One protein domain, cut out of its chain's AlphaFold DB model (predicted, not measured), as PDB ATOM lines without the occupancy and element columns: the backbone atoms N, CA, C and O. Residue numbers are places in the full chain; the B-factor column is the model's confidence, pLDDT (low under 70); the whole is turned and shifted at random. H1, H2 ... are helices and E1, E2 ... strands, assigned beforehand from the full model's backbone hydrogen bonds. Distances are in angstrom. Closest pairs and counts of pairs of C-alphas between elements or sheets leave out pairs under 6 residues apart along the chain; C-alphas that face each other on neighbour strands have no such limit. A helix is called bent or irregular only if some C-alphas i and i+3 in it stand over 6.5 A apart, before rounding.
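Overview. This is residues 2 to 18 and 283 to 473 of the 756 residues of an uncharacterized protein of bacterium BMS3Abin06 (UniProt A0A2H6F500). A twisted antiparallel sheet of four strands, E3 to E6, forms the middle of an elongated body with helices on either side of it along the long axis. On one side H1 and H4 cross, the small hairpin of E1 and E2 packs on H4 with E1, and the short helices H2 and H3 lie beyond as a small head; on the other side H6 and H7 run side by side in opposite ways, the short H5 packs on E4 and H6, and residues 460 to 471 stick out as a tail. The 208 printed residues include seven named helices and six named strands, in the order H1 E1 E2 H2 H3 H4 E3 E4 H5 H6 E5 E6 H7; the sheet's order is E3 E4 E5 E6, and the class is mixed, helices and strands. The whole is only just loose, close to compact, with a radius of gyration of the C-alphas of 20.3 A, and spans 66 by 41 by 27 A.

Along the chain. In the larger sheet, E3 is residues 356 to 358, E4 residues 367 to 373, 20.7 A long, E5 residues 421 to 429, 26.1 A, and E6 residues 435 to 444, 26.7 A. C-alpha 421, where E5 begins, is at (-22.659, -19.281, 24.030). E6 bends by 54 degrees at residue 438. H1 is residues 2 to 14, 18.9 A, with C-alpha 2 at (-19.841, -33.066, 11.559), and H4 is residues 333 to 346, 20.2 A. E1 is residues 297 to 300, E2 residues 304 to 307, H2 residues 316 to 320 and H3 residues 325 to 328. H5 is residues 382 to 385. H6, residues 398 to 416, spans 28.3 A and has a kink of 29 degrees near residue 409; it is only just irregular, with C-alphas 409 and 412 at 6.6 A. H7 is residues 445 to 459, 21.3 A, with C-alpha 459 at (-45.297, -21.625, 34.076).

Arrangement. E3 and E6 are the edge strands. E3 and E4, a hairpin, have N 357 and O 369 at 2.9 A. E4 and E5 are antiparallel at 164 degrees, with N 370 and O 425 at 2.8 A. The hairpin of E5 and E6 has N 422 and O 443 at 2.8 A. H5 is on the sheet at a height of 7.6 A, only just over E4, on which 3 of its 4 C-alphas fall. H7 is on the same face and stands up from the sheet; its closest C-alphas to E5 are Leu 445 and Lys 421, 5.3 A. H6 touches H5 with residues 399 to 406 alone, the closest C-alphas being Thr 403 and Val 384, 4.9 A. H6 and H7 touch at a shallow tilt of 26 degrees, opposite ways, with C-alphas of Ala 414 and Leu 445 closest at 6.1 A. H1 only grazes the sheet with residues 4 to 12. H1 and H4 touch, C-alphas of Trp 5 and Gly 339 closest at 4.5 A; at 73 degrees they are only just about perpendicular. The closest C-alphas of E1 and H4 are Ala 300 and Glu 344, 5.7 A. In the hairpin of E1 and E2, N 298 and O 306 are 2.8 A apart. H2 and H3 are close but not clearly touching, with C-alphas of Leu 318 and Leu 328 at 7.9 A. Every O i to N i+4 pair is within hydrogen-bond range in H2, H4 and H7, against 8 of 9 in H1 and 11 of 15 in H6; H3 and H5 are too short for such a pair.

Size, cuts and confidence. The two C-alphas farthest apart, of Arg 320 and Lys 473, are 67.5 A apart. Residues 19 to 282 are not printed, and C-alphas 18 and 283 are 26.3 A apart across the cut. Of the links printed whole, H5 to H6 is long. The mean pLDDT of the printed part is 84.8; residues 378, 388 to 397, 432 to 433 and 470 to 473 are under 70.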
ATOM      1  N   LEU A   2     -21.284 -32.824  11.499       82.31
ATOM      2  CA  LEU A   2     -19.841 -33.066  11.559       82.31
ATOM      3  C   LEU A   2     -19.034 -31.791  11.855       82.31
ATOM      4  O   LEU A   2     -18.218 -31.832  12.767       82.31
ATOM      5  N   ASN A   3     -19.340 -30.668  11.187       85.94
ATOM      6  CA  ASN A   3     -18.732 -29.362  11.498       85.94
ATOM      7  C   ASN A   3     -18.904 -29.003  12.975       85.94
ATOM      8  O   ASN A   3     -17.913 -28.751  13.643       85.94
ATOM      9  N   GLU A   4     -20.132 -29.113  13.497       87.06
ATOM     10  CA  GLU A   4     -20.435 -28.877  14.916       87.06
ATOM     11  C   GLU A   4     -19.482 -29.655  15.830       87.06
ATOM     12  O   GLU A   4     -18.866 -29.067  16.709       87.06
ATOM     13  N   TRP A   5     -19.287 -30.961  15.611       89.62
ATOM     14  CA  TRP A   5     -18.403 -31.763  16.464       89.62
ATOM     15  C   TRP A   5     -16.913 -31.448  16.280       89.62
ATOM     16  O   TRP A   5     -16.150 -31.549  17.241       89.62
ATOM     17  N   ILE A   6     -16.488 -31.070  15.075       91.12
ATOM     18  CA  ILE A   6     -15.106 -30.651  14.806       91.12
ATOM     19  C   ILE A   6     -14.823 -29.307  15.494       91.12
ATOM     20  O   ILE A   6     -13.833 -29.186  16.213       91.12
ATOM     21  N   GLU A   7     -15.720 -28.332  15.364       89.81
ATOM     22  CA  GLU A   7     -15.643 -27.032  16.042       89.81
ATOM     23  C   GLU A   7     -15.693 -27.192  17.565       89.81
ATOM     24  O   GLU A   7     -14.851 -26.641  18.279       89.81
ATOM     25  N   THR A   8     -16.596 -28.050  18.058       89.94
ATOM     26  CA  THR A   8     -16.684 -28.430  19.478       89.94
ATOM     27  C   THR A   8     -15.339 -28.942  19.995       89.94
ATOM     28  O   THR A   8     -14.985 -28.669  21.137       89.94
ATOM     29  N   ASN A   9     -14.555 -29.656  19.175       92.25
ATOM     30  CA  ASN A   9     -13.259 -30.184  19.608       92.25
ATOM     31  C   ASN A   9     -12.302 -29.058  20.004       92.25
ATOM     32  O   ASN A   9     -11.688 -29.102  21.068       92.25
ATOM     33  N   THR A  10     -12.223 -28.030  19.157       90.69
ATOM     34  CA  THR A  10     -11.381 -26.848  19.373       90.69
ATOM     35  C   THR A  10     -11.776 -26.131  20.659       90.69
ATOM     36  O   THR A  10     -10.914 -25.786  21.464       90.69
ATOM     37  N   ILE A  11     -13.083 -25.987  20.891       90.81
ATOM     38  CA  ILE A  11     -13.636 -25.373  22.102       90.81
ATOM     39  C   ILE A  11     -13.261 -26.190  23.342       90.81
ATOM     40  O   ILE A  11     -12.702 -25.654  24.293       90.81
ATOM     41  N   LEU A  12     -13.520 -27.500  23.334       91.12
ATOM     42  CA  LEU A  12     -13.235 -28.360  24.481       91.12
ATOM     43  C   LEU A  12     -11.731 -28.424  24.800       91.12
ATOM     44  O   LEU A  12     -11.362 -28.429  25.973       91.12
ATOM     45  N   ASN A  13     -10.860 -28.414  23.787       89.88
ATOM     46  CA  ASN A  13      -9.411 -28.335  23.998       89.88
ATOM     47  C   ASN A  13      -8.998 -27.003  24.636       89.88
ATOM     48  O   ASN A  13      -8.203 -27.008  25.572       89.88
ATOM     49  N   ALA A  14      -9.551 -25.878  24.169       89.69
ATOM     50  CA  ALA A  14      -9.285 -24.563  24.754       89.69
ATOM     51  C   ALA A  14      -9.730 -24.481  26.226       89.69
ATOM     52  O   ALA A  14      -9.108 -23.788  27.024       89.69
ATOM     53  N   LEU A  15     -10.761 -25.243  26.600       88.38
ATOM     54  CA  LEU A  15     -11.233 -25.384  27.978       88.38
ATOM     55  C   LEU A  15     -10.436 -26.393  28.821       88.38
ATOM     56  O   LEU A  15     -10.794 -26.645  29.973       88.38
ATOM     57  N   GLY A  16      -9.389 -27.007  28.266       87.62
ATOM     58  CA  GLY A  16      -8.582 -28.009  28.961       87.62
ATOM     59  C   GLY A  16      -9.327 -29.318  29.245       87.62
ATOM     60  O   GLY A  16      -8.957 -30.050  30.164       87.62
ATOM     61  N   CYS A  17     -10.391 -29.632  28.496       85.75
ATOM     62  CA  CYS A  17     -11.112 -30.891  28.659       85.75
ATOM     63  C   CYS A  17     -10.234 -32.088  28.270       85.75
ATOM     64  O   CYS A  17      -9.669 -32.134  27.179       85.75
ATOM     65  N   ASP A  18     -10.215 -33.126  29.111       83.38
ATOM     66  CA  ASP A  18      -9.670 -34.427  28.716       83.38
ATOM     67  C   ASP A  18     -10.641 -35.115  27.745       83.38
ATOM     68  O   ASP A  18     -11.590 -35.790  28.150       83.38
ATOM     69  N   ALA A 283     -12.992 -32.325   2.939       90.62
ATOM     70  CA  ALA A 283     -14.281 -31.628   2.925       90.62
ATOM     71  C   ALA A 283     -14.496 -30.653   4.105       90.62
ATOM     72  O   ALA A 283     -15.435 -29.859   4.071       90.62
ATOM     73  N   PHE A 284     -13.649 -30.699   5.136       91.25
ATOM     74  CA  PHE A 284     -13.679 -29.812   6.301       91.25
ATOM     75  C   PHE A 284     -12.549 -28.780   6.298       91.25
ATOM     76  O   PHE A 284     -12.400 -28.027   7.259       91.25
ATOM     77  N   GLY A 285     -11.737 -28.739   5.239       91.69
ATOM     78  CA  GLY A 285     -10.578 -27.856   5.156       91.69
ATOM     79  C   GLY A 285      -9.356 -28.336   5.949       91.69
ATOM     80  O   GLY A 285      -8.395 -27.574   6.063       91.69
ATOM     81  N   LEU A 286      -9.377 -29.566   6.477       92.12
ATOM     82  CA  LEU A 286      -8.260 -30.224   7.166       92.12
ATOM     83  C   LEU A 286      -7.485 -31.124   6.192       92.12
ATOM     84  O   LEU A 286      -7.861 -31.244   5.038       92.12
ATOM     85  N   ASP A 287      -6.382 -31.743   6.610       92.81
ATOM     86  CA  ASP A 287      -5.575 -32.575   5.704       92.81
ATOM     87  C   ASP A 287      -6.303 -33.863   5.256       92.81
ATOM     88  O   ASP A 287      -6.932 -34.544   6.066       92.81
ATOM     89  N   MET A 288      -6.185 -34.210   3.969       93.00
ATOM     90  CA  MET A 288      -6.837 -35.347   3.303       93.00
ATOM     91  C   MET A 288      -6.243 -36.726   3.658       93.00
ATOM     92  O   MET A 288      -6.806 -37.760   3.271       93.00
ATOM     93  N   ALA A 289      -5.119 -36.794   4.378       91.81
ATOM     94  CA  ALA A 289      -4.470 -38.048   4.753       91.81
ATOM     95  C   ALA A 289      -5.439 -39.006   5.468       91.81
ATOM     96  O   ALA A 289      -6.135 -38.640   6.415       91.81
ATOM     97  N   GLY A 290      -5.511 -40.257   5.004       87.75
ATOM     98  CA  GLY A 290      -6.429 -41.269   5.548       87.75
ATOM     99  C   GLY A 290      -7.896 -41.125   5.112       87.75
ATOM    100  O   GLY A 290      -8.763 -41.781   5.683       87.75
ATOM    101  N   SER A 291      -8.211 -40.304   4.106       88.12
ATOM    102  CA  SER A 291      -9.580 -40.136   3.569       88.12
ATOM    103  C   SER A 291     -10.178 -41.379   2.900       88.12
ATOM    104  O   SER A 291     -11.386 -41.441   2.671       88.12
ATOM    105  N   LYS A 292      -9.352 -42.392   2.607       86.50
ATOM    106  CA  LYS A 292      -9.796 -43.675   2.044       86.50
ATOM    107  C   LYS A 292     -10.460 -44.592   3.080       86.50
ATOM    108  O   LYS A 292     -11.126 -45.548   2.686       86.50
ATOM    109  N   ASP A 293     -10.306 -44.321   4.376       84.81
ATOM    110  CA  ASP A 293     -10.872 -45.184   5.412       84.81
ATOM    111  C   ASP A 293     -12.307 -44.797   5.775       84.81
ATOM    112  O   ASP A 293     -12.697 -43.629   5.802       84.81
ATOM    113  N   ASN A 294     -13.084 -45.794   6.191       83.12
ATOM    114  CA  ASN A 294     -14.423 -45.581   6.733       83.12
ATOM    115  C   ASN A 294     -14.389 -44.808   8.052       83.12
ATOM    116  O   ASN A 294     -13.498 -45.023   8.869       83.12
ATOM    117  N   TYR A 295     -15.402 -43.974   8.303       83.25
ATOM    118  CA  TYR A 295     -15.596 -43.335   9.606       83.25
ATOM    119  C   TYR A 295     -15.640 -44.361  10.742       83.25
ATOM    120  O   TYR A 295     -16.224 -45.448  10.613       83.25
ATOM    121  N   ASP A 296     -15.034 -43.958  11.855       78.62
ATOM    122  CA  ASP A 296     -14.917 -44.741  13.074       78.62
ATOM    123  C   ASP A 296     -16.293 -45.050  13.681       78.62
ATOM    124  O   ASP A 296     -17.222 -44.237  13.638       78.62
ATOM    125  N   ASP A 297     -16.404 -46.225  14.297       76.88
ATOM    126  CA  ASP A 297     -17.524 -46.515  15.186       76.88
ATOM    127  C   ASP A 297     -17.407 -45.668  16.457       76.88
ATOM    128  O   ASP A 297     -16.360 -45.641  17.100       76.88
ATOM    129  N   ILE A 298     -18.517 -45.062  16.868       78.38
ATOM    130  CA  ILE A 298     -18.609 -44.224  18.062       78.38
ATOM    131  C   ILE A 298     -19.547 -44.873  19.060       78.38
ATOM    132  O   ILE A 298     -20.673 -45.244  18.716       78.38
ATOM    133  N   ASN A 299     -19.104 -44.987  20.310       73.25
ATOM    134  CA  ASN A 299     -19.962 -45.406  21.410       73.25
ATOM    135  C   ASN A 299     -20.543 -44.173  22.116       73.25
ATOM    136  O   ASN A 299     -19.985 -43.689  23.096       73.25
ATOM    137  N   ALA A 300     -21.658 -43.665  21.596       78.94
ATOM    138  CA  ALA A 300     -22.373 -42.537  22.179       78.94
ATOM    139  C   ALA A 300     -23.392 -43.039  23.210       78.94
ATOM    140  O   ALA A 300     -24.285 -43.831  22.875       78.94
ATOM    141  N   ALA A 301     -23.293 -42.585  24.464       80.69
ATOM    142  CA  ALA A 301     -24.300 -42.928  25.461       80.69
ATOM    143  C   ALA A 301     -25.686 -42.411  25.022       80.69
ATOM    144  O   ALA A 301     -25.814 -41.442  24.276       80.69
ATOM    145  N   GLY A 302     -26.739 -43.149  25.380       82.06
ATOM    146  CA  GLY A 302     -28.114 -42.874  24.945       82.06
ATOM    147  C   GLY A 302     -28.436 -43.259  23.491       82.06
ATOM    148  O   GLY A 302     -29.521 -43.785  23.244       82.06
ATOM    149  N   LEU A 303     -27.505 -43.096  22.542       83.88
ATOM    150  CA  LEU A 303     -27.695 -43.454  21.124       83.88
ATOM    151  C   LEU A 303     -27.282 -44.891  20.788       83.88
ATOM    152  O   LEU A 303     -27.922 -45.545  19.958       83.88
ATOM    153  N   GLY A 304     -26.265 -45.407  21.476       76.25
ATOM    154  CA  GLY A 304     -25.621 -46.682  21.176       76.25
ATOM    155  C   GLY A 304     -24.442 -46.521  20.214       76.25
ATOM    156  O   GLY A 304     -23.881 -45.440  20.061       76.25
ATOM    157  N   GLN A 305     -24.055 -47.623  19.568       76.62
ATOM    158  CA  GLN A 305     -22.981 -47.613  18.577       76.62
ATOM    159  C   GLN A 305     -23.488 -46.988  17.272       76.62
ATOM    160  O   GLN A 305     -24.437 -47.515  16.690       76.62
ATOM    161  N   ILE A 306     -22.850 -45.906  16.831       81.12
ATOM    162  CA  ILE A 306     -23.201 -45.136  15.629       81.12
ATOM    163  C   ILE A 306     -21.950 -44.850  14.792       81.12
ATOM    164  O   ILE A 306     -20.830 -45.030  15.269       81.12
ATOM    165  N   LYS A 307     -22.136 -44.349  13.570       80.69
ATOM    166  CA  LYS A 307     -21.091 -43.662  12.803       80.69
ATOM    167  C   LYS A 307     -21.535 -42.224  12.555       80.69
ATOM    168  O   LYS A 307     -22.732 -41.970  12.416       80.69
ATOM    169  N   LEU A 308     -20.588 -41.284  12.505       79.19
ATOM    170  CA  LEU A 308     -20.914 -39.894  12.142       79.19
ATOM    171  C   LEU A 308     -21.375 -39.791  10.688       79.19
ATOM    172  O   LEU A 308     -22.227 -38.969  10.366       79.19
ATOM    173  N   PHE A 309     -20.813 -40.640   9.829       82.00
ATOM    174  CA  PHE A 309     -21.184 -40.759   8.431       82.00
ATOM    175  C   PHE A 309     -20.940 -42.185   7.941       82.00
ATOM    176  O   PHE A 309     -19.922 -42.802   8.256       82.00
ATOM    177  N   ALA A 310     -21.878 -42.715   7.166       80.19
ATOM    178  CA  ALA A 310     -21.716 -43.972   6.458       80.19
ATOM    179  C   ALA A 310     -22.547 -43.927   5.174       80.19
ATOM    180  O   ALA A 310     -23.738 -43.630   5.213       80.19
ATOM    181  N   ALA A 311     -21.927 -44.265   4.047       78.44
ATOM    182  CA  ALA A 311     -22.611 -44.424   2.772       78.44
ATOM    183  C   ALA A 311     -22.460 -45.876   2.319       78.44
ATOM    184  O   ALA A 311     -21.347 -46.397   2.251       78.44
ATOM    185  N   TYR A 312     -23.579 -46.552   2.057       77.69
ATOM    186  CA  TYR A 312     -23.547 -47.942   1.610       77.69
ATOM    187  C   TYR A 312     -23.141 -47.999   0.135       77.69
ATOM    188  O   TYR A 312     -23.779 -47.385  -0.719       77.69
ATOM    189  N   ASP A 313     -22.072 -48.735  -0.150       74.25
ATOM    190  CA  ASP A 313     -21.452 -48.847  -1.474       74.25
ATOM    191  C   ASP A 313     -22.356 -49.517  -2.520       74.25
ATOM    192  O   ASP A 313     -22.233 -49.247  -3.709       74.25
ATOM    193  N   LYS A 314     -23.337 -50.326  -2.101       79.44
ATOM    194  CA  LYS A 314     -24.279 -50.973  -3.033       79.44
ATOM    195  C   LYS A 314     -25.512 -50.140  -3.380       79.44
ATOM    196  O   LYS A 314     -26.452 -50.689  -3.950       79.44
ATOM    197  N   ILE A 315     -25.562 -48.854  -3.029       81.56
ATOM    198  CA  ILE A 315     -26.674 -47.984  -3.439       81.56
ATOM    199  C   ILE A 315     -26.492 -47.619  -4.927       81.56
ATOM    200  O   ILE A 315     -25.541 -46.903  -5.254       81.56
ATOM    201  N   PRO A 316     -27.391 -48.043  -5.845       85.94
ATOM    202  CA  PRO A 316     -27.165 -47.898  -7.288       85.94
ATOM    203  C   PRO A 316     -26.984 -46.450  -7.756       85.94
ATOM    204  O   PRO A 316     -26.164 -46.184  -8.634       85.94
ATOM    205  N   CYS A 317     -27.708 -45.500  -7.154       86.12
ATOM    206  CA  CYS A 317     -27.580 -44.092  -7.520       86.12
ATOM    207  C   CYS A 317     -26.211 -43.504  -7.141       86.12
ATOM    208  O   CYS A 317     -25.674 -42.726  -7.918       86.12
ATOM    209  N   LEU A 318     -25.601 -43.915  -6.022       85.69
ATOM    210  CA  LEU A 318     -24.260 -43.454  -5.636       85.69
ATOM    211  C   LEU A 318     -23.192 -43.970  -6.600       85.69
ATOM    212  O   LEU A 318     -22.321 -43.214  -7.030       85.69
ATOM    213  N   LYS A 319     -23.314 -45.241  -7.000       84.88
ATOM    214  CA  LYS A 319     -22.412 -45.868  -7.970       84.88
ATOM    215  C   LYS A 319     -22.472 -45.179  -9.335       84.88
ATOM    216  O   LYS A 319     -21.427 -44.937  -9.930       84.88
ATOM    217  N   ARG A 320     -23.672 -44.795  -9.800       85.75
ATOM    218  CA  ARG A 320     -23.870 -44.047 -11.058       85.75
ATOM    219  C   ARG A 320     -23.054 -42.750 -11.113       85.75
ATOM    220  O   ARG A 320     -22.573 -42.402 -12.183       85.75
ATOM    221  N   TYR A 321     -22.896 -42.055  -9.987       85.75
ATOM    222  CA  TYR A 321     -22.157 -40.789  -9.912       85.75
ATOM    223  C   TYR A 321     -20.697 -40.949  -9.455       85.75
ATOM    224  O   TYR A 321     -20.009 -39.951  -9.275       85.75
ATOM    225  N   GLY A 322     -20.207 -42.175  -9.229       81.19
ATOM    226  CA  GLY A 322     -18.855 -42.410  -8.701       81.19
ATOM    227  C   GLY A 322     -18.652 -41.951  -7.247       81.19
ATOM    228  O   GLY A 322     -17.521 -41.916  -6.762       81.19
ATOM    229  N   LEU A 323     -19.740 -41.630  -6.542       82.50
ATOM    230  CA  LEU A 323     -19.758 -41.096  -5.179       82.50
ATOM    231  C   LEU A 323     -20.167 -42.179  -4.171       82.50
ATOM    232  O   LEU A 323     -21.058 -41.990  -3.344       82.50
ATOM    233  N   GLU A 324     -19.553 -43.355  -4.264       82.06
ATOM    234  CA  GLU A 324     -19.814 -44.464  -3.346       82.06
ATOM    235  C   GLU A 324     -18.917 -44.408  -2.098       82.06
ATOM    236  O   GLU A 324     -17.759 -43.981  -2.146       82.06
ATOM    237  N   SER A 325     -19.445 -44.889  -0.967       80.69
ATOM    238  CA  SER A 325     -18.701 -45.014   0.292       80.69
ATOM    239  C   SER A 325     -18.054 -43.684   0.736       80.69
ATOM    240  O   SER A 325     -18.701 -42.638   0.754       80.69
ATOM    241  N   VAL A 326     -16.775 -43.713   1.111       82.56
ATOM    242  CA  VAL A 326     -15.985 -42.569   1.592       82.56
ATOM    243  C   VAL A 326     -15.812 -41.456   0.556       82.56
ATOM    244  O   VAL A 326     -15.590 -40.310   0.937       82.56
ATOM    245  N   LYS A 327     -15.968 -41.755  -0.743       82.88
ATOM    246  CA  LYS A 327     -15.853 -40.754  -1.816       82.88
ATOM    247  C   LYS A 327     -17.014 -39.762  -1.817       82.88
ATOM    248  O   LYS A 327     -16.853 -38.662  -2.328       82.88
ATOM    249  N   LEU A 328     -18.163 -40.137  -1.243       85.94
ATOM    250  CA  LEU A 328     -19.327 -39.253  -1.148       85.94
ATOM    251  C   LEU A 328     -19.043 -38.023  -0.276       85.94
ATOM    252  O   LEU A 328     -19.584 -36.952  -0.528       85.94
ATOM    253  N   PHE A 329     -18.221 -38.189   0.761       86.50
ATOM    254  CA  PHE A 329     -17.867 -37.114   1.679       86.50
ATOM    255  C   PHE A 329     -16.451 -37.339   2.245       86.50
ATOM    256  O   PHE A 329     -16.303 -37.898   3.342       86.50
ATOM    257  N   PRO A 330     -15.404 -36.971   1.477       87.69
ATOM    258  CA  PRO A 330     -14.023 -37.298   1.808       87.69
ATOM    259  C   PRO A 330     -13.546 -36.490   3.017       87.69
ATOM    260  O   PRO A 330     -13.531 -35.261   2.999       87.69
ATOM    261  N   ALA A 331     -13.138 -37.198   4.069       90.94
ATOM    262  CA  ALA A 331     -12.637 -36.607   5.303       90.94
ATOM    263  C   ALA A 331     -11.382 -37.335   5.762       90.94
ATOM    264  O   ALA A 331     -11.394 -38.559   5.934       90.94
ATOM    265  N   GLY A 332     -10.309 -36.584   5.986       91.38
ATOM    266  CA  GLY A 332      -9.055 -37.129   6.470       91.38
ATOM    267  C   GLY A 332      -9.179 -37.719   7.872       91.38
ATOM    268  O   GLY A 332     -10.192 -37.593   8.570       91.38
ATOM    269  N   ARG A 333      -8.124 -38.402   8.316       87.62
ATOM    270  CA  ARG A 333      -8.056 -39.012   9.646       87.62
ATOM    271  C   ARG A 333      -8.262 -37.972  10.747       87.62
ATOM    272  O   ARG A 333      -8.996 -38.250  11.692       87.62
ATOM    273  N   ASN A 334      -7.667 -36.787  10.594       88.06
ATOM    274  CA  ASN A 334      -7.743 -35.713  11.582       88.06
ATOM    275  C   ASN A 334      -9.194 -35.247  11.804       88.06
ATOM    276  O   ASN A 334      -9.702 -35.330  12.919       88.06
ATOM    277  N   ALA A 335      -9.908 -34.870  10.738       90.81
ATOM    278  CA  ALA A 335     -11.297 -34.410  10.832       90.81
ATOM    279  C   ALA A 335     -12.222 -35.442  11.502       90.81
ATOM    280  O   ALA A 335     -13.004 -35.115  12.400       90.81
ATOM    281  N   ARG A 336     -12.096 -36.715  11.100       88.44
ATOM    282  CA  ARG A 336     -12.886 -37.821  11.662       88.44
ATOM    283  C   ARG A 336     -12.588 -38.044  13.144       88.44
ATOM    284  O   ARG A 336     -13.510 -38.307  13.917       88.44
ATOM    285  N   GLU A 337     -11.326 -37.912  13.549       86.19
ATOM    286  CA  GLU A 337     -10.909 -38.055  14.943       86.19
ATOM    287  C   GLU A 337     -11.437 -36.919  15.828       86.19
ATOM    288  O   GLU A 337     -11.977 -37.204  16.900       86.19
ATOM    289  N   LEU A 338     -11.346 -35.663  15.373       89.69
ATOM    290  CA  LEU A 338     -11.853 -34.495  16.104       89.69
ATOM    291  C   LEU A 338     -13.356 -34.625  16.369       89.69
ATOM    292  O   LEU A 338     -13.796 -34.550  17.519       89.69
ATOM    293  N   GLY A 339     -14.137 -34.909  15.320       89.69
ATOM    294  CA  GLY A 339     -15.583 -35.082  15.446       89.69
ATOM    295  C   GLY A 339     -15.960 -36.231  16.387       89.69
ATOM    296  O   GLY A 339     -16.877 -36.105  17.201       89.69
ATOM    297  N   ARG A 340     -15.223 -37.348  16.330       87.44
ATOM    298  CA  ARG A 340     -15.462 -38.492  17.213       87.44
ATOM    299  C   ARG A 340     -15.173 -38.168  18.675       87.44
ATOM    300  O   ARG A 340     -16.030 -38.431  19.516       87.44
ATOM    301  N   LYS A 341     -13.998 -37.611  18.979       86.44
ATOM    302  CA  LYS A 341     -13.579 -37.287  20.353       86.44
ATOM    303  C   LYS A 341     -14.559 -36.332  21.033       86.44
ATOM    304  O   LYS A 341     -14.955 -36.573  22.171       86.44
ATOM    305  N   SER A 342     -15.020 -35.306  20.318       89.88
ATOM    306  CA  SER A 342     -16.013 -34.362  20.844       89.88
ATOM    307  C   SER A 342     -17.335 -35.044  21.171       89.88
ATOM    308  O   SER A 342     -17.889 -34.831  22.247       89.88
ATOM    309  N   LEU A 343     -17.829 -35.897  20.270       88.88
ATOM    310  CA  LEU A 343     -19.091 -36.598  20.480       88.88
ATOM    311  C   LEU A 343     -19.012 -37.599  21.640       88.88
ATOM    312  O   LEU A 343     -19.929 -37.658  22.457       88.88
ATOM    313  N   GLU A 344     -17.923 -38.368  21.733       86.25
ATOM    314  CA  GLU A 344     -17.675 -39.298  22.847       86.25
ATOM    315  C   GLU A 344     -17.568 -38.573  24.188       86.25
ATOM    316  O   GLU A 344     -18.041 -39.091  25.199       86.25
ATOM    317  N   TYR A 345     -16.969 -37.379  24.199       88.06
ATOM    318  CA  TYR A 345     -16.896 -36.543  25.389       88.06
ATOM    319  C   TYR A 345     -18.279 -36.017  25.780       88.06
ATOM    320  O   TYR A 345     -18.727 -36.245  26.901       88.06
ATOM    321  N   ILE A 346     -18.986 -35.355  24.858       90.31
ATOM    322  CA  ILE A 346     -20.288 -34.732  25.135       90.31
ATOM    323  C   ILE A 346     -21.333 -35.773  25.529       90.31
ATOM    324  O   ILE A 346     -22.095 -35.528  26.460       90.31
ATOM    325  N   LEU A 347     -21.334 -36.941  24.882       89.44
ATOM    326  CA  LEU A 347     -22.232 -38.060  25.180       89.44
ATOM    327  C   LEU A 347     -21.556 -39.133  26.035       89.44
ATOM    328  O   LEU A 347     -21.867 -40.323  25.921       89.44
ATOM    329  N   ASN A 348     -20.613 -38.738  26.890       85.69
ATOM    330  CA  ASN A 348     -20.046 -39.651  27.864       85.69
ATOM    331  C   ASN A 348     -21.094 -39.971  28.933       85.69
ATOM    332  O   ASN A 348     -21.748 -39.078  29.472       85.69
ATOM    333  N   ARG A 349     -21.223 -41.243  29.309       83.38
ATOM    334  CA  ARG A 349     -22.210 -41.676  30.305       83.38
ATOM    335  C   ARG A 349     -22.047 -41.003  31.673       83.38
ATOM    336  O   ARG A 349     -23.041 -40.740  32.331       83.38
ATOM    337  N   ASN A 350     -20.821 -40.664  32.069       84.06
ATOM    338  CA  ASN A 350     -20.551 -39.955  33.327       84.06
ATOM    339  C   ASN A 350     -20.964 -38.473  33.285       84.06
ATOM    340  O   ASN A 350     -20.834 -37.773  34.283       84.06
ATOM    341  N   ARG A 351     -21.423 -37.991  32.126       87.12
ATOM    342  CA  ARG A 351     -21.885 -36.620  31.899       87.12
ATOM    343  C   ARG A 351     -23.376 -36.549  31.552       87.12
ATOM    344  O   ARG A 351     -23.852 -35.498  31.124       87.12
ATOM    345  N   GLU A 352     -24.107 -37.651  31.732       88.94
ATOM    346  CA  GLU A 352     -25.573 -37.655  31.679       88.94
ATOM    347  C   GLU A 352     -26.121 -36.706  32.763       88.94
ATOM    348  O   GLU A 352     -25.651 -36.707  33.901       88.94
ATOM    349  N   GLY A 353     -27.042 -35.821  32.388       86.94
ATOM    350  CA  GLY A 353     -27.533 -34.719  33.219       86.94
ATOM    351  C   GLY A 353     -26.601 -33.502  33.317       86.94
ATOM    352  O   GLY A 353     -27.002 -32.506  33.914       86.94
ATOM    353  N   ILE A 354     -25.395 -33.548  32.737       87.56
ATOM    354  CA  ILE A 354     -24.457 -32.412  32.679       87.56
ATOM    355  C   ILE A 354     -24.419 -31.850  31.258       87.56
ATOM    356  O   ILE A 354     -24.824 -30.712  31.034       87.56
ATOM    357  N   THR A 355     -23.975 -32.661  30.290       90.81
ATOM    358  CA  THR A 355     -23.871 -32.257  28.877       90.81
ATOM    359  C   THR A 355     -24.917 -32.887  27.982       90.81
ATOM    360  O   THR A 355     -25.093 -32.439  26.853       90.81
ATOM    361  N   TRP A 356     -25.607 -33.930  28.438       93.12
ATOM    362  CA  TRP A 356     -26.635 -34.592  27.643       93.12
ATOM    363  C   TRP A 356     -27.632 -35.358  28.502       93.12
ATOM    364  O   TRP A 356     -27.352 -35.672  29.654       93.12
ATOM    365  N   ILE A 357     -28.784 -35.677  27.922       92.88
ATOM    366  CA  ILE A 357     -29.844 -36.487  28.527       92.88
ATOM    367  C   ILE A 357     -30.515 -37.363  27.468       92.88
ATOM    368  O   ILE A 357     -30.562 -37.031  26.276       92.88
ATOM    369  N   SER A 358     -31.073 -38.491  27.899       91.38
ATOM    370  CA  SER A 358     -31.830 -39.390  27.030       91.38
ATOM    371  C   SER A 358     -33.272 -38.915  26.845       91.38
ATOM    372  O   SER A 358     -34.045 -38.840  27.792       91.38
ATOM    373  N   LEU A 359     -33.694 -38.711  25.596       91.25
ATOM    374  CA  LEU A 359     -35.092 -38.431  25.239       91.25
ATOM    375  C   LEU A 359     -35.864 -39.691  24.840       91.25
ATOM    376  O   LEU A 359     -36.987 -39.627  24.341       91.25
ATOM    377  N   ARG A 360     -35.287 -40.875  25.070       84.69
ATOM    378  CA  ARG A 360     -35.897 -42.159  24.697       84.69
ATOM    379  C   ARG A 360     -37.253 -42.399  25.375       84.69
ATOM    380  O   ARG A 360     -38.022 -43.223  24.892       84.69
ATOM    381  N   LYS A 361     -37.550 -41.729  26.496       81.12
ATOM    382  CA  LYS A 361     -38.871 -41.750  27.159       81.12
ATOM    383  C   LYS A 361     -39.960 -41.117  26.283       81.12
ATOM    384  O   LYS A 361     -41.100 -41.572  26.313       81.12
ATOM    385  N   TYR A 362     -39.594 -40.107  25.500       82.75
ATOM    386  CA  TYR A 362     -40.506 -39.302  24.693       82.75
ATOM    387  C   TYR A 362     -40.507 -39.712  23.217       82.75
ATOM    388  O   TYR A 362     -41.507 -39.539  22.526       82.75
ATOM    389  N   GLU A 363     -39.409 -40.310  22.751       82.19
ATOM    390  CA  GLU A 363     -39.184 -40.629  21.345       82.19
ATOM    391  C   GLU A 363     -39.137 -42.133  21.050       82.19
ATOM    392  O   GLU A 363     -38.674 -42.954  21.838       82.19
ATOM    393  N   ASN A 364     -39.552 -42.502  19.836       77.44
ATOM    394  CA  ASN A 364     -39.623 -43.908  19.403       77.44
ATOM    395  C   ASN A 364     -38.267 -44.508  19.022       77.44
ATOM    396  O   ASN A 364     -38.144 -45.715  18.796       77.44
ATOM    397  N   ARG A 365     -37.274 -43.645  18.836       81.94
ATOM    398  CA  ARG A 365     -35.909 -43.994  18.457       81.94
ATOM    399  C   ARG A 365     -34.989 -43.530  19.574       81.94
ATOM    400  O   ARG A 365     -35.355 -42.635  20.336       81.94
ATOM    401  N   ASN A 366     -33.796 -44.112  19.661       87.69
ATOM    402  CA  ASN A 366     -32.800 -43.595  20.588       87.69
ATOM    403  C   ASN A 366     -32.505 -42.146  20.193       87.69
ATOM    404  O   ASN A 366     -32.049 -41.889  19.082       87.69
ATOM    405  N   THR A 367     -32.842 -41.224  21.082       91.25
ATOM    406  CA  THR A 367     -32.761 -39.785  20.854       91.25
ATOM    407  C   THR A 367     -32.164 -39.177  22.103       91.25
ATOM    408  O   THR A 367     -32.526 -39.586  23.207       91.25
ATOM    409  N   VAL A 368     -31.241 -38.240  21.932       93.94
ATOM    410  CA  VAL A 368     -30.611 -37.515  23.033       93.94
ATOM    411  C   VAL A 368     -30.669 -36.023  22.747       93.94
ATOM    412  O   VAL A 368     -30.554 -35.608  21.590       93.94
ATOM    413  N   ALA A 369     -30.846 -35.237  23.802       95.06
ATOM    414  CA  ALA A 369     -30.551 -33.814  23.782       95.06
ATOM    415  C   ALA A 369     -29.187 -33.602  24.432       95.06
ATOM    416  O   ALA A 369     -28.858 -34.276  25.409       95.06
ATOM    417  N   PHE A 370     -28.399 -32.685  23.890       93.81
ATOM    418  CA  PHE A 370     -27.118 -32.282  24.448       93.81
ATOM    419  C   PHE A 370     -27.057 -30.766  24.550       93.81
ATOM    420  O   PHE A 370     -27.632 -30.068  23.718       93.81
ATOM    421  N   ALA A 371     -26.361 -30.270  25.565       93.38
ATOM    422  CA  ALA A 371     -26.064 -28.860  25.706       93.38
ATOM    423  C   ALA A 371     -24.711 -28.654  26.388       93.38
ATOM    424  O   ALA A 371     -24.344 -29.410  27.288       93.38
ATOM    425  N   TYR A 372     -23.969 -27.634  25.972       91.31
ATOM    426  CA  TYR A 372     -22.716 -27.242  26.612       91.31
ATOM    427  C   TYR A 372     -22.470 -25.738  26.454       91.31
ATOM    428  O   TYR A 372     -22.976 -25.107  25.524       91.31
ATOM    429  N   CYS A 373     -21.699 -25.164  27.379       91.62
ATOM    430  CA  CYS A 373     -21.236 -23.784  27.293       91.62
ATOM    431  C   CYS A 373     -19.890 -23.740  26.564       91.62
ATOM    432  O   CYS A 373     -19.004 -24.546  26.847       91.62
ATOM    433  N   THR A 374     -19.701 -22.783  25.655       92.19
ATOM    434  CA  THR A 374     -18.433 -22.624  24.923       92.19
ATOM    435  C   THR A 374     -17.278 -22.134  25.798       92.19
ATOM    436  O   THR A 374     -16.130 -22.159  25.362       92.19
ATOM    437  N   LYS A 375     -17.573 -21.692  27.027       89.88
ATOM    438  CA  LYS A 375     -16.608 -21.134  27.982       89.88
ATOM    439  C   LYS A 375     -16.572 -21.854  29.338       89.88
ATOM    440  O   LYS A 375     -15.730 -21.529  30.164       89.88
ATOM    441  N   LEU A 376     -17.443 -22.847  29.574       85.38
ATOM    442  CA  LEU A 376     -17.483 -23.594  30.838       85.38
ATOM    443  C   LEU A 376     -17.820 -25.076  30.648       85.38
ATOM    444  O   LEU A 376     -18.711 -25.445  29.888       85.38
ATOM    445  N   THR A 377     -17.131 -25.934  31.400       76.19
ATOM    446  CA  THR A 377     -17.163 -27.394  31.224       76.19
ATOM    447  C   THR A 377     -18.101 -28.132  32.181       76.19
ATOM    448  O   THR A 377     -18.386 -29.310  31.950       76.19
ATOM    449  N   THR A 378     -18.581 -27.492  33.250       69.81
ATOM    450  CA  THR A 378     -19.290 -28.157  34.364       69.81
ATOM    451  C   THR A 378     -20.727 -27.686  34.579       69.81
ATOM    452  O   THR A 378     -21.402 -28.196  35.472       69.81
ATOM    453  N   THR A 379     -21.238 -26.751  33.774       75.44
ATOM    454  CA  THR A 379     -22.613 -26.267  33.944       75.44
ATOM    455  C   THR A 379     -23.634 -27.308  33.510       75.44
ATOM    456  O   THR A 379     -23.588 -27.812  32.389       75.44
ATOM    457  N   ASN A 380     -24.643 -27.535  34.348       84.25
ATOM    458  CA  ASN A 380     -25.774 -28.413  34.050       84.25
ATOM    459  C   ASN A 380     -26.838 -27.724  33.169       84.25
ATOM    460  O   ASN A 380     -28.030 -27.810  33.457       84.25
ATOM    461  N   VAL A 381     -26.431 -27.026  32.102       88.56
ATOM    462  CA  VAL A 381     -27.352 -26.271  31.225       88.56
ATOM    463  C   VAL A 381     -28.392 -27.161  30.545       88.56
ATOM    464  O   VAL A 381     -29.503 -26.728  30.258       88.56
ATOM    465  N   ILE A 382     -28.095 -28.444  30.332       91.62
ATOM    466  CA  ILE A 382     -29.090 -29.358  29.764       91.62
ATOM    467  C   ILE A 382     -30.302 -29.554  30.689       91.62
ATOM    468  O   ILE A 382     -31.396 -29.836  30.203       91.62
ATOM    469  N   LYS A 383     -30.147 -29.338  32.006       89.25
ATOM    470  CA  LYS A 383     -31.228 -29.532  32.979       89.25
ATOM    471  C   LYS A 383     -32.338 -28.490  32.889       89.25
ATOM    472  O   LYS A 383     -33.427 -28.775  33.356       89.25
ATOM    473  N   VAL A 384     -32.112 -27.328  32.268       91.31
ATOM    474  CA  VAL A 384     -33.206 -26.381  31.962       91.31
ATOM    475  C   VAL A 384     -34.185 -27.004  30.964       91.31
ATOM    476  O   VAL A 384     -35.387 -26.769  31.031       91.31
ATOM    477  N   PHE A 385     -33.678 -27.823  30.040       92.38
ATOM    478  CA  PHE A 385     -34.476 -28.424  28.978       92.38
ATOM    479  C   PHE A 385     -35.273 -29.643  29.458       92.38
ATOM    480  O   PHE A 385     -36.440 -29.788  29.089       92.38
ATOM    481  N   GLU A 386     -34.648 -30.519  30.255       90.62
ATOM    482  CA  GLU A 386     -35.264 -31.702  30.873       90.62
ATOM    483  C   GLU A 386     -34.314 -32.349  31.901       90.62
ATOM    484  O   GLU A 386     -33.098 -32.166  31.846       90.62
ATOM    485  N   SER A 387     -34.862 -33.144  32.823       83.38
ATOM    486  CA  SER A 387     -34.094 -33.932  33.791       83.38
ATOM    487  C   SER A 387     -34.575 -35.384  33.836       83.38
ATOM    488  O   SER A 387     -35.721 -35.695  33.512       83.38
ATOM    489  N   ASP A 388     -33.711 -36.290  34.297       67.50
ATOM    490  CA  ASP A 388     -34.123 -37.654  34.622       67.50
ATOM    491  C   ASP A 388     -35.083 -37.631  35.825       67.50
ATOM    492  O   ASP A 388     -34.669 -37.521  36.981       67.50
ATOM    493  N   ASP A 389     -36.383 -37.725  35.537       60.59
ATOM    494  CA  ASP A 389     -37.410 -38.076  36.517       60.59
ATOM    495  C   ASP A 389     -37.099 -39.458  37.087       60.59
ATOM    496  O   ASP A 389     -37.197 -40.472  36.384       60.59
ATOM    497  N   ILE A 390     -36.822 -39.531  38.380       45.06
ATOM    498  CA  ILE A 390     -36.957 -40.800  39.087       45.06
ATOM    499  C   ILE A 390     -38.424 -40.864  39.518       45.06
ATOM    500  O   ILE A 390     -38.863 -40.055  40.332       45.06
ATOM    501  N   GLU A 391     -39.200 -41.802  38.962       41.12
ATOM    502  CA  GLU A 391     -40.517 -42.154  39.515       41.12
ATOM    503  C   GLU A 391     -40.396 -42.294  41.043       41.12
ATOM    504  O   GLU A 391     -39.596 -43.092  41.535       41.12
ATOM    505  N   GLY A 392     -41.156 -41.491  41.795       46.56
ATOM    506  CA  GLY A 392     -41.061 -41.427  43.258       46.56
ATOM    507  C   GLY A 392     -40.151 -40.327  43.820       46.56
ATOM    508  O   GLY A 392     -39.893 -40.335  45.021       46.56
ATOM    509  N   GLN A 393     -39.674 -39.380  43.003       50.47
ATOM    510  CA  GLN A 393     -38.979 -38.189  43.499       50.47
ATOM    511  C   GLN A 393     -39.880 -37.319  44.388       50.47
ATOM    512  O   GLN A 393     -41.083 -37.146  44.146       50.47
ATOM    513  N   GLU A 394     -39.251 -36.810  45.449       53.00
ATOM    514  CA  GLU A 394     -39.886 -36.124  46.575       53.00
ATOM    515  C   GLU A 394     -40.226 -34.664  46.251       53.00
ATOM    516  O   GLU A 394     -41.293 -34.199  46.640       53.00
ATOM    517  N   ASN A 395     -39.364 -33.974  45.494       58.25
ATOM    518  CA  ASN A 395     -39.606 -32.619  44.997       58.25
ATOM    519  C   ASN A 395     -40.250 -32.694  43.603       58.25
ATOM    520  O   ASN A 395     -39.765 -33.437  42.759       58.25
ATOM    521  N   ILE A 396     -41.328 -31.951  43.350       61.03
ATOM    522  CA  ILE A 396     -41.957 -31.840  42.019       61.03
ATOM    523  C   ILE A 396     -41.683 -30.491  41.334       61.03
ATOM    524  O   ILE A 396     -41.912 -30.371  40.135       61.03
ATOM    525  N   TYR A 397     -41.109 -29.520  42.053       67.56
ATOM    526  CA  TYR A 397     -40.606 -28.242  41.529       67.56
ATOM    527  C   TYR A 397     -39.187 -28.374  40.951       67.56
ATOM    528  O   TYR A 397     -38.444 -27.402  40.841       67.56
ATOM    529  N   ILE A 398     -38.789 -29.595  40.566       71.50
ATOM    530  CA  ILE A 398     -37.426 -29.909  40.110       71.50
ATOM    531  C   ILE A 398     -37.039 -29.028  38.925       71.50
ATOM    532  O   ILE A 398     -35.889 -28.620  38.827       71.50
ATOM    533  N   SER A 399     -37.987 -28.719  38.035       80.62
ATOM    534  CA  SER A 399     -37.702 -27.883  36.868       80.62
ATOM    535  C   SER A 399     -37.278 -26.470  37.249       80.62
ATOM    536  O   SER A 399     -36.292 -25.967  36.706       80.62
ATOM    537  N   GLU A 400     -37.946 -25.857  38.219       83.25
ATOM    538  CA  GLU A 400     -37.589 -24.529  38.714       83.25
ATOM    539  C   GLU A 400     -36.254 -24.562  39.466       83.25
ATOM    540  O   GLU A 400     -35.360 -23.771  39.167       83.25
ATOM    541  N   GLU A 401     -36.057 -25.526  40.372       82.44
ATOM    542  CA  GLU A 401     -34.811 -25.665  41.140       82.44
ATOM    543  C   GLU A 401     -33.599 -25.937  40.232       82.44
ATOM    544  O   GLU A 401     -32.532 -25.326  40.382       82.44
ATOM    545  N   ALA A 402     -33.763 -26.820  39.245       82.12
ATOM    546  CA  ALA A 402     -32.740 -27.125  38.254       82.12
ATOM    547  C   ALA A 402     -32.426 -25.906  37.381       82.12
ATOM    548  O   ALA A 402     -31.251 -25.634  37.121       82.12
ATOM    549  N   THR A 403     -33.455 -25.150  36.983       85.00
ATOM    550  CA  THR A 403     -33.287 -23.910  36.220       85.00
ATOM    551  C   THR A 403     -32.529 -22.877  37.042       85.00
ATOM    552  O   THR A 403     -31.488 -22.404  36.599       85.00
ATOM    553  N   LYS A 404     -32.951 -22.610  38.280       86.25
ATOM    554  CA  LYS A 404     -32.275 -21.677  39.191       86.25
ATOM    555  C   LYS A 404     -30.808 -22.047  39.410       86.25
ATOM    556  O   LYS A 404     -29.933 -21.189  39.346       86.25
ATOM    557  N   THR A 405     -30.523 -23.333  39.614       85.81
ATOM    558  CA  THR A 405     -29.151 -23.836  39.793       85.81
ATOM    559  C   THR A 405     -28.299 -23.630  38.538       85.81
ATOM    560  O   THR A 405     -27.141 -23.212  38.631       85.81
ATOM    561  N   ALA A 406     -28.859 -23.913  37.358       84.81
ATOM    562  CA  ALA A 406     -28.169 -23.708  36.091       84.81
ATOM    563  C   ALA A 406     -27.897 -22.217  35.835       84.81
ATOM    564  O   ALA A 406     -26.765 -21.865  35.509       84.81
ATOM    565  N   LEU A 407     -28.893 -21.349  36.042       87.94
ATOM    566  CA  LEU A 407     -28.789 -19.907  35.800       87.94
ATOM    567  C   LEU A 407     -27.803 -19.223  36.747       87.94
ATOM    568  O   LEU A 407     -26.929 -18.504  36.271       87.94
ATOM    569  N   LYS A 408     -27.825 -19.553  38.045       87.38
ATOM    570  CA  LYS A 408     -26.856 -19.035  39.027       87.38
ATOM    571  C   LYS A 408     -25.403 -19.311  38.628       87.38
ATOM    572  O   LYS A 408     -24.508 -18.519  38.894       87.38
ATOM    573  N   THR A 409     -25.153 -20.454  37.988       83.62
ATOM    574  CA  THR A 409     -23.807 -20.804  37.510       83.62
ATOM    575  C   THR A 409     -23.398 -19.971  36.287       83.62
ATOM    576  O   THR A 409     -22.210 -19.772  36.051       83.62
ATOM    577  N   LEU A 410     -24.366 -19.504  35.492       86.69
ATOM    578  CA  LEU A 410     -24.130 -18.722  34.277       86.69
ATOM    579  C   LEU A 410     -23.989 -17.219  34.536       86.69
ATOM    580  O   LEU A 410     -23.268 -16.577  33.780       86.69
ATOM    581  N   GLU A 411     -24.621 -16.674  35.581       85.81
ATOM    582  CA  GLU A 411     -24.569 -15.242  35.933       85.81
ATOM    583  C   GLU A 411     -23.127 -14.719  36.011       85.81
ATOM    584  O   GLU A 411     -22.768 -13.800  35.281       85.81
ATOM    585  N   GLY A 412     -22.258 -15.382  36.782       80.38
ATOM    586  CA  GLY A 412     -20.856 -14.962  36.914       80.38
ATOM    587  C   GLY A 412     -20.035 -15.063  35.622       80.38
ATOM    588  O   GLY A 412     -19.031 -14.374  35.477       80.38
ATOM    589  N   ILE A 413     -20.453 -15.899  34.665       82.69
ATOM    590  CA  ILE A 413     -19.766 -16.061  33.371       82.69
ATOM    591  C   ILE A 413     -20.268 -15.052  32.350       82.69
ATOM    592  O   ILE A 413     -19.496 -14.614  31.502       82.69
ATOM    593  N   ALA A 414     -21.550 -14.696  32.408       83.56
ATOM    594  CA  ALA A 414     -22.136 -13.727  31.494       83.56
ATOM    595  C   ALA A 414     -21.412 -12.372  31.573       83.56
ATOM    596  O   ALA A 414     -21.237 -11.720  30.546       83.56
ATOM    597  N   GLU A 415     -20.943 -11.997  32.766       81.75
ATOM    598  CA  GLU A 415     -20.147 -10.788  32.994       81.75
ATOM    599  C   GLU A 415     -18.693 -10.942  32.524       81.75
ATOM    600  O   GLU A 415     -18.174 -10.067  31.831       81.75
ATOM    601  N   SER A 416     -18.030 -12.054  32.862       84.94
ATOM    602  CA  SER A 416     -16.601 -12.241  32.571       84.94
ATOM    603  C   SER A 416     -16.305 -12.622  31.116       84.94
ATOM    604  O   SER A 416     -15.235 -12.314  30.600       84.94
ATOM    605  N   GLU A 417     -17.223 -13.320  30.443       85.62
ATOM    606  CA  GLU A 417     -17.055 -13.847  29.082       85.62
ATOM    607  C   GLU A 417     -18.285 -13.532  28.202       85.62
ATOM    608  O   GLU A 417     -19.062 -14.431  27.864       85.62
ATOM    609  N   PRO A 418     -18.453 -12.280  27.729       84.88
ATOM    610  CA  PRO A 418     -19.634 -11.867  26.953       84.88
ATOM    611  C   PRO A 418     -19.827 -12.623  25.628       84.88
ATOM    612  O   PRO A 418     -20.922 -12.668  25.069       84.88
ATOM    613  N   THR A 419     -18.758 -13.232  25.104       90.00
ATOM    614  CA  THR A 419     -18.782 -14.034  23.867       90.00
ATOM    615  C   THR A 419     -19.222 -15.482  24.089       90.00
ATOM    616  O   THR A 419     -19.359 -16.238  23.120       90.00
ATOM    617  N   ALA A 420     -19.429 -15.891  25.345       91.38
ATOM    618  CA  ALA A 420     -19.872 -17.229  25.683       91.38
ATOM    619  C   ALA A 420     -21.240 -17.530  25.045       91.38
ATOM    620  O   ALA A 420     -22.134 -16.682  24.952       91.38
ATOM    621  N   LYS A 421     -21.414 -18.781  24.616       94.00
ATOM    622  CA  LYS A 421     -22.659 -19.281  24.030       94.00
ATOM    623  C   LYS A 421     -23.028 -20.616  24.654       94.00
ATOM    624  O   LYS A 421     -22.154 -21.398  25.027       94.00
ATOM    625  N   ILE A 422     -24.323 -20.896  24.708       93.81
ATOM    626  CA  ILE A 422     -24.849 -22.234  24.933       93.81
ATOM    627  C   ILE A 422     -25.162 -22.857  23.581       93.81
ATOM    628  O   ILE A 422     -26.009 -22.370  22.832       93.81
ATOM    629  N   VAL A 423     -24.485 -23.956  23.285       93.56
ATOM    630  CA  VAL A 423     -24.850 -24.835  22.179       93.56
ATOM    631  C   VAL A 423     -25.831 -25.854  22.722       93.56
ATOM    632  O   VAL A 423     -25.529 -26.523  23.707       93.56
ATOM    633  N   ILE A 424     -26.989 -25.992  22.080       94.50
ATOM    634  CA  ILE A 424     -27.984 -27.016  22.394       94.50
ATOM    635  C   ILE A 424     -28.430 -27.723  21.116       94.50
ATOM    636  O   ILE A 424     -28.659 -27.100  20.077       94.50
ATOM    637  N   GLY A 425     -28.551 -29.043  21.176       93.62
ATOM    638  CA  GLY A 425     -28.949 -29.839  20.028       93.62
ATOM    639  C   GLY A 425     -29.666 -31.121  20.407       93.62
ATOM    640  O   GLY A 425     -29.571 -31.618  21.527       93.62
ATOM    641  N   ILE A 426     -30.399 -31.664  19.440       94.44
ATOM    642  CA  ILE A 426     -31.134 -32.918  19.565       94.44
ATOM    643  C   ILE A 426     -30.737 -33.806  18.396       94.44
ATOM    644  O   ILE A 426     -30.813 -33.400  17.234       94.44
ATOM    645  N   ILE A 427     -30.334 -35.034  18.696       92.38
ATOM    646  CA  ILE A 427     -29.889 -36.018  17.707       92.38
ATOM    647  C   ILE A 427     -30.579 -37.357  17.950       92.38
ATOM    648  O   ILE A 427     -30.806 -37.765  19.088       92.38
ATOM    649  N   ALA A 428     -30.911 -38.054  16.867       90.06
ATOM    650  CA  ALA A 428     -31.617 -39.328  16.913       90.06
ATOM    651  C   ALA A 428     -30.932 -40.388  16.052       90.06
ATOM    652  O   ALA A 428     -30.508 -40.116  14.926       90.06
ATOM    653  N   SER A 429     -30.900 -41.629  16.537       86.12
ATOM    654  CA  SER A 429     -30.532 -42.794  15.732       86.12
ATOM    655  C   SER A 429     -31.604 -43.034  14.668       86.12
ATOM    656  O   SER A 429     -32.786 -43.173  15.001       86.12
ATOM    657  N   VAL A 430     -31.216 -43.115  13.401       78.94
ATOM    658  CA  VAL A 430     -32.111 -43.529  12.310       78.94
ATOM    659  C   VAL A 430     -32.077 -45.046  12.175       78.94
ATOM    660  O   VAL A 430     -33.123 -45.694  12.178       78.94
ATOM    661  N   ASP A 431     -30.870 -45.603  12.151       71.81
ATOM    662  CA  ASP A 431     -30.585 -47.031  12.135       71.81
ATOM    663  C   ASP A 431     -29.270 -47.302  12.898       71.81
ATOM    664  O   ASP A 431     -28.830 -46.483  13.702       71.81
ATOM    665  N   LYS A 432     -28.662 -48.482  12.718       61.69
ATOM    666  CA  LYS A 432     -27.414 -48.845  13.415       61.69
ATOM    667  C   LYS A 432     -26.189 -48.049  12.949       61.69
ATOM    668  O   LYS A 432     -25.200 -48.036  13.670       61.69
ATOM    669  N   GLY A 433     -26.205 -47.514  11.733       65.62
ATOM    670  CA  GLY A 433     -25.091 -46.785  11.131       65.62
ATOM    671  C   GLY A 433     -25.322 -45.281  11.069       65.62
ATOM    672  O   GLY A 433     -24.351 -44.538  11.097       65.62
ATOM    673  N   ASN A 434     -26.580 -44.837  11.041       71.00
ATOM    674  CA  ASN A 434     -26.928 -43.454  10.743       71.00
ATOM    675  C   ASN A 434     -27.580 -42.734  11.924       71.00
ATOM    676  O   ASN A 434     -28.482 -43.252  12.593       71.00
ATOM    677  N   THR A 435     -27.179 -41.481  12.114       81.12
ATOM    678  CA  THR A 435     -27.818 -40.530  13.026       81.12
ATOM    679  C   THR A 435     -28.304 -39.315  12.254       81.12
ATOM    680  O   THR A 435     -27.759 -38.969  11.210       81.12
ATOM    681  N   LYS A 436     -29.355 -38.668  12.756       85.00
ATOM    682  CA  LYS A 436     -29.858 -37.405  12.215       85.00
ATOM    683  C   LYS A 436     -29.872 -36.333  13.290       85.00
ATOM    684  O   LYS A 436     -30.184 -36.623  14.446       85.00
ATOM    685  N   VAL A 437     -29.578 -35.103  12.887       88.12
ATOM    686  CA  VAL A 437     -29.831 -33.915  13.707       88.12
ATOM    687  C   VAL A 437     -31.306 -33.570  13.580       88.12
ATOM    688  O   VAL A 437     -31.817 -33.447  12.472       88.12
ATOM    689  N   LEU A 438     -31.987 -33.463  14.715       90.38
ATOM    690  CA  LEU A 438     -33.343 -32.930  14.802       90.38
ATOM    691  C   LEU A 438     -33.317 -31.420  15.048       90.38
ATOM    692  O   LEU A 438     -34.129 -30.700  14.486       90.38
ATOM    693  N   ALA A 439     -32.364 -30.951  15.856       92.31
ATOM    694  CA  ALA A 439     -32.131 -29.536  16.106       92.31
ATOM    695  C   ALA A 439     -30.668 -29.282  16.492       92.31
ATOM    696  O   ALA A 439     -30.004 -30.155  17.051       92.31
ATOM    697  N   SER A 440     -30.181 -28.083  16.198       92.12
ATOM    698  CA  SER A 440     -28.884 -27.556  16.629       92.12
ATOM    699  C   SER A 440     -29.001 -26.034  16.626       92.12
ATOM    700  O   SER A 440     -29.483 -25.455  15.646       92.12
ATOM    701  N   ARG A 441     -28.701 -25.413  17.768       92.69
ATOM    702  CA  ARG A 441     -28.883 -23.983  18.027       92.69
ATOM    703  C   ARG A 441     -27.761 -23.479  18.916       92.69
ATOM    704  O   ARG A 441     -27.325 -24.186  19.825       92.69
ATOM    705  N   HIS A 442     -27.328 -22.251  18.661       94.12
ATOM    706  CA  HIS A 442     -26.314 -21.558  19.448       94.12
ATOM    707  C   HIS A 442     -26.939 -20.282  20.000       94.12
ATOM    708  O   HIS A 442     -27.347 -19.416  19.231       94.12
ATOM    709  N   TYR A 443     -27.000 -20.158  21.320       94.19
ATOM    710  CA  TYR A 443     -27.595 -19.005  21.985       94.19
ATOM    711  C   TYR A 443     -26.532 -18.244  22.774       94.19
ATOM    712  O   TYR A 443     -25.807 -18.872  23.546       94.19
ATOM    713  N   PRO A 444     -26.426 -16.911  22.636       94.00
ATOM    714  CA  PRO A 444     -25.698 -16.095  23.607       94.00
ATOM    715  C   PRO A 444     -26.199 -16.371  25.032       94.00
ATOM    716  O   PRO A 444     -27.387 -16.655  25.213       94.00
ATOM    717  N   LEU A 445     -25.324 -16.270  26.042       92.88
ATOM    718  CA  LEU A 445     -25.706 -16.536  27.441       92.88
ATOM    719  C   LEU A 445     -26.920 -15.709  27.878       92.88
ATOM    720  O   LEU A 445     -27.871 -16.271  28.416       92.88
ATOM    721  N   SER A 446     -26.934 -14.411  27.569       90.94
ATOM    722  CA  SER A 446     -28.046 -13.511  27.896       90.94
ATOM    723  C   SER A 446     -29.380 -13.985  27.315       90.94
ATOM    724  O   SER A 446     -30.399 -13.983  28.007       90.94
ATOM    725  N   TYR A 447     -29.380 -14.453  26.065       93.44
ATOM    726  CA  TYR A 447     -30.575 -14.963  25.396       93.44
ATOM    727  C   TYR A 447     -31.058 -16.277  26.013       93.44
ATOM    728  O   TYR A 447     -32.251 -16.452  26.255       93.44
ATOM    729  N   TYR A 448     -30.127 -17.186  26.309       94.06
ATOM    730  CA  TYR A 448     -30.430 -18.452  26.970       94.06
ATOM    731  C   TYR A 448     -31.050 -18.225  28.358       94.06
ATOM    732  O   TYR A 448     -32.095 -18.798  28.669       94.06
ATOM    733  N   MET A 449     -30.440 -17.352  29.168       92.62
ATOM    734  CA  MET A 449     -30.928 -17.014  30.507       92.62
ATOM    735  C   MET A 449     -32.304 -16.349  30.440       92.62
ATOM    736  O   MET A 449     -33.228 -16.783  31.122       92.62
ATOM    737  N   SER A 450     -32.481 -15.371  29.548       92.88
ATOM    738  CA  SER A 450     -33.769 -14.696  29.348       92.88
ATOM    739  C   SER A 450     -34.865 -15.663  28.887       92.88
ATOM    740  O   SER A 450     -35.997 -15.580  29.349       92.88
ATOM    741  N   GLY A 451     -34.549 -16.611  27.996       94.25
ATOM    742  CA  GLY A 451     -35.484 -17.663  27.580       94.25
ATOM    743  C   GLY A 451     -35.909 -18.563  28.741       94.25
ATOM    744  O   GLY A 451     -37.097 -18.832  28.910       94.25
ATOM    745  N   ALA A 452     -34.959 -18.963  29.588       94.00
ATOM    746  CA  ALA A 452     -35.243 -19.749  30.783       94.00
ATOM    747  C   ALA A 452     -36.109 -18.981  31.802       94.00
ATOM    748  O   ALA A 452     -37.047 -19.560  32.343       94.00
ATOM    749  N   HIS A 453     -35.856 -17.686  32.026       93.06
ATOM    750  CA  HIS A 453     -36.694 -16.846  32.892       93.06
ATOM    751  C   HIS A 453     -38.119 -16.700  32.349       93.06
ATOM    752  O   HIS A 453     -39.068 -17.042  33.054       93.06
ATOM    753  N   ARG A 454     -38.275 -16.315  31.071       94.06
ATOM    754  CA  ARG A 454     -39.591 -16.223  30.406       94.06
ATOM    755  C   ARG A 454     -40.374 -17.534  30.484       94.06
ATOM    756  O   ARG A 454     -41.597 -17.525  30.578       94.06
ATOM    757  N   TRP A 455     -39.684 -18.672  30.423       95.31
ATOM    758  CA  TRP A 455     -40.311 -19.981  30.583       95.31
ATOM    759  C   TRP A 455     -40.891 -20.185  31.987       95.31
ATOM    760  O   TRP A 455     -42.042 -20.601  32.111       95.31
ATOM    761  N   GLN A 456     -40.122 -19.870  33.034       92.94
ATOM    762  CA  GLN A 456     -40.590 -19.986  34.420       92.94
ATOM    763  C   GLN A 456     -41.746 -19.017  34.709       92.94
ATOM    764  O   GLN A 456     -42.736 -19.416  35.319       92.94
ATOM    765  N   GLU A 457     -41.678 -17.783  34.200       93.62
ATOM    766  CA  GLU A 457     -42.785 -16.816  34.268       93.62
ATOM    767  C   GLU A 457     -44.050 -17.354  33.593       93.62
ATOM    768  O   GLU A 457     -45.140 -17.294  34.164       93.62
ATOM    769  N   GLY A 458     -43.904 -17.964  32.413       95.06
ATOM    770  CA  GLY A 458     -45.005 -18.619  31.718       95.06
ATOM    771  C   GLY A 458     -45.604 -19.776  32.512       95.06
ATOM    772  O   GLY A 458     -46.825 -19.890  32.600       95.06
ATOM    773  N   CYS A 459     -44.784 -20.605  33.163       94.44
ATOM    774  CA  CYS A 459     -45.297 -21.625  34.076       94.44
ATOM    775  C   CYS A 459     -46.072 -21.005  35.254       94.44
ATOM    776  O   CYS A 459     -47.099 -21.540  35.672       94.44
ATOM    777  N   ALA A 460     -45.639 -19.860  35.775       93.56
ATOM    778  CA  ALA A 460     -46.321 -19.163  36.865       93.56
ATOM    779  C   ALA A 460     -47.612 -18.428  36.438       93.56
ATOM    780  O   ALA A 460     -48.325 -17.905  37.303       93.56
ATOM    781  N   ASN A 461     -47.946 -18.402  35.141       96.38
ATOM    782  CA  ASN A 461     -49.083 -17.677  34.561       96.38
ATOM    783  C   ASN A 461     -50.441 -18.388  34.748       96.38
ATOM    784  O   ASN A 461     -51.252 -18.477  33.824       96.38
ATOM    785  N   ILE A 462     -50.697 -18.914  35.947       94.69
ATOM    786  CA  ILE A 462     -51.972 -19.535  36.326       94.69
ATOM    787  C   ILE A 462     -52.531 -18.938  37.625       94.69
ATOM    788  O   ILE A 462     -51.742 -18.507  38.478       94.69
ATOM    789  N   PRO A 463     -53.865 -18.945  37.822       93.25
ATOM    790  CA  PRO A 463     -54.458 -18.720  39.135       93.25
ATOM    791  C   PRO A 463     -54.150 -19.890  40.084       93.25
ATOM    792  O   PRO A 463     -53.675 -20.953  39.676       93.25
ATOM    793  N   GLU A 464     -54.478 -19.727  41.365       90.44
ATOM    794  CA  GLU A 464     -54.610 -20.886  42.253       90.44
ATOM    795  C   GLU A 464     -55.767 -21.765  41.743       90.44
ATOM    796  O   GLU A 464     -56.812 -21.240  41.368       90.44
ATOM    797  N   VAL A 465     -55.583 -23.090  41.699       91.19
ATOM    798  CA  VAL A 465     -56.590 -24.029  41.171       91.19
ATOM    799  C   VAL A 465     -56.974 -25.110  42.183       91.19
ATOM    800  O   VAL A 465     -56.200 -25.490  43.067       91.19
ATOM    801  N   VAL A 466     -58.185 -25.638  42.036       88.56
ATOM    802  CA  VAL A 466     -58.747 -26.726  42.837       88.56
ATOM    803  C   VAL A 466     -58.654 -28.028  42.045       88.56
ATOM    804  O   VAL A 466     -59.416 -28.281  41.115       88.56
ATOM    805  N   LEU A 467     -57.712 -28.881  42.440       88.69
ATOM    806  CA  LEU A 467     -57.482 -30.210  41.876       88.69
ATOM    807  C   LEU A 467     -57.325 -31.237  43.006       88.69
ATOM    808  O   LEU A 467     -57.176 -30.843  44.169       88.69
ATOM    809  N   PRO A 468     -57.394 -32.553  42.718       81.38
ATOM    810  CA  PRO A 468     -57.157 -33.594  43.710       81.38
ATOM    811  C   PRO A 468     -55.657 -33.674  44.020       81.38
ATOM    812  O   PRO A 468     -55.002 -34.655  43.706       81.38
ATOM    813  N   TRP A 469     -55.131 -32.617  44.632       78.94
ATOM    814  CA  TRP A 469     -53.713 -32.390  44.836       78.94
ATOM    815  C   TRP A 469     -53.018 -33.570  45.515       78.94
ATOM    816  O   TRP A 469     -53.491 -34.111  46.522       78.94
ATOM    817  N   LEU A 470     -51.859 -33.934  44.969       67.44
ATOM    818  CA  LEU A 470     -51.018 -34.992  45.508       67.44
ATOM    819  C   LEU A 470     -50.496 -34.597  46.892       67.44
ATOM    820  O   LEU A 470     -50.027 -33.478  47.108       67.44
ATOM    821  N   VAL A 471     -50.530 -35.556  47.814       65.38
ATOM    822  CA  VAL A 471     -49.863 -35.439  49.111       65.38
ATOM    823  C   VAL A 471     -48.550 -36.200  49.028       65.38
ATOM    824  O   VAL A 471     -48.548 -37.426  48.888       65.38
ATOM    825  N   LYS A 472     -47.427 -35.489  49.127       63.12
ATOM    826  CA  LYS A 472     -46.096 -36.095  49.271       63.12
ATOM    827  C   LYS A 472     -45.530 -35.665  50.625       63.12
ATOM    828  O   LYS A 472     -45.536 -34.490  50.954       63.12
ATOM    829  N   LYS A 473     -45.090 -36.634  51.441       54.69
ATOM    830  CA  LYS A 473     -44.532 -36.412  52.797       54.69
ATOM    831  C   LYS A 473     -45.401 -35.577  53.759       54.69
ATOM    832  O   LYS A 473     -44.881 -34.923  54.650       54.69
TER     833      LYS A 473